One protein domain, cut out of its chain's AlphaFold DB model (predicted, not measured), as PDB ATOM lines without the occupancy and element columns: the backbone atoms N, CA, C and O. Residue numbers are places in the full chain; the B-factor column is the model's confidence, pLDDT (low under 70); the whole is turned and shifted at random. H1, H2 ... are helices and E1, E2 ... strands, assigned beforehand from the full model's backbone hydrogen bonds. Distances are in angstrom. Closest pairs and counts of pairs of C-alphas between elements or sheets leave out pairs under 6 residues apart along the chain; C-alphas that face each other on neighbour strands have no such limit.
ATOM      1  N   TYR A 387     125.883 106.389 158.184       93.88
ATOM      2  CA  TYR A 387     125.740 105.288 157.238       93.88
ATOM      3  C   TYR A 387     124.290 105.125 156.790       93.88
ATOM      4  O   TYR A 387     123.377 105.025 157.612       93.88
ATOM      5  N   ARG A 388     124.070 105.046 155.475       95.19
ATOM      6  CA  ARG A 388     122.740 104.795 154.916       95.19
ATOM      7  C   ARG A 388     122.420 103.305 154.989       95.19
ATOM      8  O   ARG A 388     123.017 102.515 154.262       95.19
ATOM      9  N   SER A 389     121.455 102.928 155.825       94.50
ATOM     10  CA  SER A 389     120.943 101.552 155.870       94.50
ATOM     11  C   SER A 389     120.196 101.197 154.581       94.50
ATOM     12  O   SER A 389     119.388 101.983 154.084       94.50
ATOM     13  N   ILE A 390     120.460 100.001 154.055       94.88
ATOM     14  CA  ILE A 390     119.788  99.415 152.884       94.88
ATOM     15  C   ILE A 390     119.097  98.086 153.217       94.88
ATOM     16  O   ILE A 390     118.707  97.345 152.318       94.88
ATOM     17  N   GLY A 391     118.925  97.788 154.507       94.81
ATOM     18  CA  GLY A 391     118.205  96.614 154.982       94.81
ATOM     19  C   GLY A 391     118.943  95.876 156.091       94.81
ATOM     20  O   GLY A 391     119.639  96.472 156.913       94.81
ATOM     21  N   VAL A 392     118.752  94.561 156.118       96.25
ATOM     22  CA  VAL A 392     119.299  93.650 157.124       96.25
ATOM     23  C   VAL A 392     119.876  92.444 156.401       96.25
ATOM     24  O   VAL A 392     119.213  91.902 155.513       96.25
ATOM     25  N   TRP A 393     121.065  92.001 156.801       96.06
ATOM     26  CA  TRP A 393     121.676  90.784 156.270       96.06
ATOM     27  C   TRP A 393     120.812  89.561 156.585       96.06
ATOM     28  O   TRP A 393     120.535  89.273 157.751       96.06
ATOM     29  N   GLN A 394     120.381  88.820 155.566       96.38
ATOM     30  CA  GLN A 394     119.493  87.668 155.741       96.38
ATOM     31  C   GLN A 394     120.258  86.381 156.062       96.38
ATOM     32  O   GLN A 394     119.714  85.472 156.690       96.38
ATOM     33  N   SER A 395     121.512  86.267 155.618       95.88
ATOM     34  CA  SER A 395     122.318  85.058 155.807       95.88
ATOM     35  C   SER A 395     123.815  85.330 155.680       95.88
ATOM     36  O   SER A 395     124.214  86.325 155.085       95.88
ATOM     37  N   GLN A 396     124.646  84.410 156.179       94.56
ATOM     38  CA  GLN A 396     126.105  84.519 156.046       94.56
ATOM     39  C   GLN A 396     126.545  84.459 154.576       94.56
ATOM     40  O   GLN A 396     127.454  85.170 154.179       94.56
ATOM     41  N   ALA A 397     125.838  83.685 153.745       94.50
ATOM     42  CA  ALA A 397     126.109  83.609 152.310       94.50
ATOM     43  C   ALA A 397     125.914  84.953 151.589       94.50
ATOM     44  O   ALA A 397     126.557  85.191 150.576       94.50
ATOM     45  N   GLU A 398     125.032  85.820 152.097       93.25
ATOM     46  CA  GLU A 398     124.854  87.173 151.562       93.25
ATOM     47  C   GLU A 398     126.038  88.081 151.929       93.25
ATOM     48  O   GLU A 398     126.455  88.890 151.106       93.25
ATOM     49  N   ILE A 399     126.592  87.926 153.134       92.31
ATOM     50  CA  ILE A 399     127.740  88.702 153.638       92.31
ATOM     51  C   ILE A 399     129.038  88.287 152.932       92.31
ATOM     52  O   ILE A 399     129.861  89.140 152.606       92.31
ATOM     53  N   ASP A 400     129.203  86.985 152.689       91.75
ATOM     54  CA  ASP A 400     130.398  86.404 152.068       91.75
ATOM     55  C   ASP A 400     130.419  86.565 150.532       91.75
ATOM     56  O   ASP A 400     131.427  86.248 149.894       91.75
ATOM     57  N   ASP A 401     129.315  87.006 149.917       91.00
ATOM     58  CA  ASP A 401     129.251  87.258 148.476       91.00
ATOM     59  C   ASP A 401     130.125  88.478 148.129       91.00
ATOM     60  O   ASP A 401     129.809  89.586 148.562       91.00
ATOM     61  N   PRO A 402     131.188  88.329 147.314       85.50
ATOM     62  CA  PRO A 402     132.087  89.430 146.968       85.50
ATOM     63  C   PRO A 402     131.419  90.544 146.147       85.50
ATOM     64  O   PRO A 402     132.039  91.579 145.916       85.50
ATOM     65  N   LEU A 403     130.185  90.345 145.666       86.81
ATOM     66  CA  LEU A 403     129.376  91.402 145.052       86.81
ATOM     67  C   LEU A 403     128.749  92.350 146.080       86.81
ATOM     68  O   LEU A 403     128.267  93.420 145.706       86.81
ATOM     69  N   ASN A 404     128.722  91.967 147.356       89.75
ATOM     70  CA  ASN A 404     128.198  92.777 148.438       89.75
ATOM     71  C   ASN A 404     129.357  93.366 149.246       89.75
ATOM     72  O   ASN A 404     130.164  92.636 149.812       89.75
ATOM     73  N   ALA A 405     129.398  94.693 149.352       90.31
ATOM     74  CA  ALA A 405     130.279  95.345 150.306       90.31
ATOM     75  C   ALA A 405     129.858  94.979 151.735       90.31
ATOM     76  O   ALA A 405     128.683  95.111 152.098       90.31
ATOM     77  N   SER A 406     130.815  94.519 152.531       87.19
ATOM     78  CA  SER A 406     130.601  94.107 153.914       87.19
ATOM     79  C   SER A 406     131.791  94.496 154.790       87.19
ATOM     80  O   SER A 406     132.881  94.830 154.318       87.19
ATOM     81  N   SER A 407     131.555  94.515 156.093       86.00
ATOM     82  CA  SER A 407     132.543  94.719 157.142       86.00
ATOM     83  C   SER A 407     132.761  93.415 157.910       86.00
ATOM     84  O   SER A 407     131.896  92.543 157.960       86.00
ATOM     85  N   ALA A 408     133.907  93.285 158.576       84.94
ATOM     86  CA  ALA A 408     134.195  92.108 159.401       84.94
ATOM     87  C   ALA A 408     133.272  91.968 160.633       84.94
ATOM     88  O   ALA A 408     133.275  90.921 161.278       84.94
ATOM     89  N   GLU A 409     132.518  93.017 160.976       86.38
ATOM     90  CA  GLU A 409     131.567  93.032 162.092       86.38
ATOM     91  C   GLU A 409     130.141  92.643 161.661       86.38
ATOM     92  O   GLU A 409     129.270  92.462 162.515       86.38
ATOM     93  N   ASP A 410     129.893  92.487 160.355       91.12
ATOM     94  CA  ASP A 410     128.582  92.108 159.840       91.12
ATOM     95  C   ASP A 410     128.215  90.670 160.213       91.12
ATOM     96  O   ASP A 410     129.012  89.734 160.130       91.12
ATOM     97  N   ALA A 411     126.953  90.485 160.597       94.38
ATOM     98  CA  ALA A 411     126.382  89.190 160.931       94.38
ATOM     99  C   ALA A 411     124.926  89.104 160.451       94.38
ATOM    100  O   ALA A 411     124.251  90.135 160.346       94.38
ATOM    101  N   PRO A 412     124.392  87.893 160.198       95.81
ATOM    102  CA  PRO A 412     122.980  87.719 159.874       95.81
ATOM    103  C   PRO A 412     122.073  88.343 160.946       95.81
ATOM    104  O   PRO A 412     122.270  88.125 162.141       95.81
ATOM    105  N   GLY A 413     121.076  89.120 160.520       94.19
ATOM    106  CA  GLY A 413     120.223  89.933 161.397       94.19
ATOM    107  C   GLY A 413     120.788  91.322 161.733       94.19
ATOM    108  O   GLY A 413     120.060  92.139 162.298       94.19
ATOM    109  N   GLY A 414     122.042  91.610 161.370       94.38
ATOM    110  CA  GLY A 414     122.675  92.923 161.489       94.38
ATOM    111  C   GLY A 414     122.237  93.904 160.398       94.38
ATOM    112  O   GLY A 414     121.754  93.508 159.334       94.38
ATOM    113  N   ILE A 415     122.399  95.203 160.670       94.06
ATOM    114  CA  ILE A 415     122.064  96.273 159.721       94.06
ATOM    115  C   ILE A 415     123.028  96.212 158.538       94.06
ATOM    116  O   ILE A 415     124.236  96.265 158.723       94.06
ATOM    117  N   ARG A 416     122.480  96.184 157.325       93.88
ATOM    118  CA  ARG A 416     123.247  96.300 156.087       93.88
ATOM    119  C   ARG A 416     123.311  97.762 155.663       93.88
ATOM    120  O   ARG A 416     122.272  98.420 155.569       93.88
ATOM    121  N   VAL A 417     124.505  98.264 155.369       94.56
ATOM    122  CA  VAL A 417     124.725  99.657 154.950       94.56
ATOM    123  C   VAL A 417     125.148  99.743 153.485       94.56
ATOM    124  O   VAL A 417     125.656  98.780 152.916       94.56
ATOM    125  N   ALA A 418     124.864 100.877 152.848       94.56
ATOM    126  CA  ALA A 418     125.284 101.141 151.480       94.56
ATOM    127  C   ALA A 418     126.785 101.436 151.415       94.56
ATOM    128  O   ALA A 418     127.264 102.289 152.155       94.56
ATOM    129  N   ASP A 419     127.460 100.807 150.460       94.38
ATOM    130  CA  ASP A 419     128.738 101.273 149.926       94.38
ATOM    131  C   ASP A 419     128.472 102.508 149.053       94.38
ATOM    132  O   ASP A 419     127.716 102.450 148.074       94.38
ATOM    133  N   ILE A 420     128.988 103.658 149.480       95.69
ATOM    134  CA  ILE A 420     128.761 104.949 148.826       95.69
ATOM    135  C   ILE A 420     129.862 105.235 147.808       95.69
ATOM    136  O   ILE A 420     129.584 105.881 146.794       95.69
ATOM    137  N   ASN A 421     131.091 104.780 148.062       93.19
ATOM    138  CA  ASN A 421     132.242 105.068 147.207       93.19
ATOM    139  C   ASN A 421     132.489 103.985 146.129       93.19
ATOM    140  O   ASN A 421     133.203 104.245 145.157       93.19
ATOM    141  N   GLY A 422     131.843 102.823 146.248       91.94
ATOM    142  CA  GLY A 422     131.887 101.705 145.313       91.94
ATOM    143  C   GLY A 422     133.164 100.865 145.380       91.94
ATOM    144  O   GLY A 422     133.493 100.218 144.383       91.94
ATOM    145  N   ASP A 423     133.920 100.915 146.481       91.00
ATOM    146  CA  ASP A 423     135.189 100.190 146.633       91.00
ATOM    147  C   ASP A 423     135.034  98.763 147.195       91.00
ATOM    148  O   ASP A 423     136.008  98.001 147.221       91.00
ATOM    149  N   GLY A 424     133.810  98.370 147.566       88.50
ATOM    150  CA  GLY A 424     133.489  97.049 148.094       88.50
ATOM    151  C   GLY A 424     133.793  96.866 149.585       88.50
ATOM    152  O   GLY A 424     133.635  95.753 150.085       88.50
ATOM    153  N   VAL A 425     134.218  97.909 150.306       88.75
ATOM    154  CA  VAL A 425     134.569  97.853 151.731       88.75
ATOM    155  C   VAL A 425     133.850  98.953 152.499       88.75
ATOM    156  O   VAL A 425     134.037 100.134 152.247       88.75
ATOM    157  N   ILE A 426     133.099  98.581 153.536       91.44
ATOM    158  CA  ILE A 426     132.430  99.572 154.383       91.44
ATOM    159  C   ILE A 426     133.439 100.242 155.323       91.44
ATOM    160  O   ILE A 426     133.972  99.618 156.245       91.44
ATOM    161  N   THR A 427     133.675 101.537 155.122       90.88
ATOM    162  CA  THR A 427     134.574 102.372 155.928       90.88
ATOM    163  C   THR A 427     133.940 103.721 156.270       90.88
ATOM    164  O   THR A 427     132.849 104.056 155.832       90.88
ATOM    165  N   THR A 428     134.646 104.570 157.024       89.88
ATOM    166  CA  THR A 428     134.171 105.941 157.305       89.88
ATOM    167  C   THR A 428     133.940 106.794 156.051       89.88
ATOM    168  O   THR A 428     133.197 107.772 156.133       89.88
ATOM    169  N   ALA A 429     134.513 106.415 154.901       92.06
ATOM    170  CA  ALA A 429     134.258 107.061 153.616       92.06
ATOM    171  C   ALA A 429     132.821 106.841 153.100       92.06
ATOM    172  O   ALA A 429     132.352 107.629 152.282       92.06
ATOM    173  N   ASP A 430     132.101 105.839 153.617       93.88
ATOM    174  CA  ASP A 430     130.724 105.511 153.222       93.88
ATOM    175  C   ASP A 430     129.650 106.287 153.987       93.88
ATOM    176  O   ASP A 430     128.446 106.050 153.849       93.88
ATOM    177  N   ARG A 431     130.061 107.241 154.822       93.69
ATOM    178  CA  ARG A 431     129.122 108.136 155.489       93.69
ATOM    179  C   ARG A 431     128.619 109.193 154.513       93.69
ATOM    180  O   ARG A 431     129.391 109.899 153.866       93.69
ATOM    181  N   THR A 432     127.305 109.358 154.474       95.19
ATOM    182  CA  THR A 432     126.598 110.315 153.619       95.19
ATOM    183  C   THR A 432     125.592 111.125 154.435       95.19
ATOM    184  O   THR A 432     125.276 110.791 155.579       95.19
ATOM    185  N   THR A 433     125.080 112.205 153.851       94.94
ATOM    186  CA  THR A 433     123.918 112.911 154.395       94.94
ATOM    187  C   THR A 433     122.698 111.982 154.372       94.94
ATOM    188  O   THR A 433     122.436 111.294 153.382       94.94
ATOM    189  N   LEU A 434     121.985 111.910 155.496       94.56
ATOM    190  CA  LEU A 434     120.837 111.023 155.719       94.56
ATOM    191  C   LEU A 434     119.496 111.761 155.644       94.56
ATOM    192  O   LEU A 434     118.449 111.122 155.567       94.56
ATOM    193  N   GLY A 435     119.523 113.091 155.655       92.75
ATOM    194  CA  GLY A 435     118.338 113.929 155.546       92.75
ATOM    195  C   GLY A 435     118.538 115.307 156.162       92.75
ATOM    196  O   GLY A 435     119.566 115.586 156.788       92.75
ATOM    197  N   SER A 436     117.516 116.137 155.990       93.38
ATOM    198  CA  SER A 436     117.432 117.488 156.534       93.38
ATOM    199  C   SER A 436     116.591 117.508 157.812       93.38
ATOM    200  O   SER A 436     115.549 116.845 157.857       93.38
ATOM    201  N   PRO A 437     116.987 118.262 158.852       92.19
ATOM    202  CA  PRO A 437     116.094 118.598 159.956       92.19
ATOM    203  C   PRO A 437     115.106 119.721 159.591       92.19
ATOM    204  O   PRO A 437     114.199 120.007 160.375       92.19
ATOM    205  N   PHE A 438     115.274 120.376 158.439       94.69
ATOM    206  CA  PHE A 438     114.397 121.442 157.975       94.69
ATOM    207  C   PHE A 438     113.212 120.849 157.196       94.69
ATOM    208  O   PHE A 438     113.420 120.082 156.256       94.69
ATOM    209  N   PRO A 439     111.958 121.168 157.570       95.44
ATOM    210  CA  PRO A 439     110.799 120.710 156.817       95.44
ATOM    211  C   PRO A 439     110.689 121.453 155.478       95.44
ATOM    212  O   PRO A 439     110.961 122.651 155.413       95.44
ATOM    213  N   ASP A 440     110.185 120.774 154.444       95.25
ATOM    214  CA  ASP A 440     109.919 121.397 153.136       95.25
ATOM    215  C   ASP A 440     108.916 122.561 153.248       95.25
ATOM    216  O   ASP A 440     109.030 123.574 152.553       95.25
ATOM    217  N   PHE A 441     107.924 122.415 154.132       97.31
ATOM    218  CA  PHE A 441     106.958 123.452 154.478       97.31
ATOM    219  C   PHE A 441     106.382 123.237 155.880       97.31
ATOM    220  O   PHE A 441     106.341 122.124 156.409       97.31
ATOM    221  N   THR A 442     105.868 124.312 156.464       97.94
ATOM    222  CA  THR A 442     105.039 124.306 157.670       97.94
ATOM    223  C   THR A 442     103.696 124.951 157.350       97.94
ATOM    224  O   THR A 442     103.580 125.735 156.411       97.94
ATOM    225  N   TRP A 443     102.649 124.591 158.084       97.62
ATOM    226  CA  TRP A 443     101.318 125.163 157.896       97.62
ATOM    227  C   TRP A 443     100.555 125.178 159.220       97.62
ATOM    228  O   TRP A 443     100.900 124.450 160.153       97.62
ATOM    229  N   GLY A 444      99.521 126.010 159.295       96.06
ATOM    230  CA  GLY A 444      98.626 126.086 160.446       96.06
ATOM    231  C   GLY A 444      97.304 126.759 160.100       96.06
ATOM    232  O   GLY A 444      97.199 127.437 159.075       96.06
ATOM    233  N   GLU A 445      96.309 126.568 160.961       86.81
ATOM    234  CA  GLU A 445      94.954 127.132 160.858       86.81
ATOM    235  C   GLU A 445      94.541 127.883 162.130       86.81
ATOM    236  O   GLU A 445      95.004 127.483 163.226       86.81
TER     237      GLU A 445
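This is residues 387 to 445 of the 445 residues of the protein "TonB-dependent receptor" of Nonlabens ulvanivorans (UniProt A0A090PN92). There is little regular structure: a small body of loops round a two-strand antiparallel sheet, E1 and E2, with a tail, residues 435 to 445, that sticks out and makes the length. The 59 printed residues hold E1, H1, E2, E3, E4 in that order, with 19 residues in named elements; the class is mixed, helices and strands. The whole is only just extended, close to loose, with a radius of gyration of the C-alphas of 15.7 A and spans of 54 by 23 by 17 A.

E1, residues 389 to 392, begins at C-alpha 389 (120.943, 101.552, 155.870) and is 8.2 A long. H1 is residues 396 to 399, E2 415 to 417. E3, residues 431 to 435, measures 12.2 A. E4, residues 442 to 444, ends at C-alpha 444 (98.626, 126.086, 160.446).

E1 and E2 are antiparallel at 142 degrees, with N 390 and O 416 within hydrogen-bond range at 2.8 A. H1 is too short for an O i to N i+4 pair; its one O i to N i+3 pair is within range. E3 and E4 pair with no named strand and are apart.

The C-alphas farthest apart, of Pro 402 and Glu 445, are 54.7 A apart. The links H1 to E2 and E2 to E3 are long. The printed part has no cut, and no printed residue is under pLDDT 70.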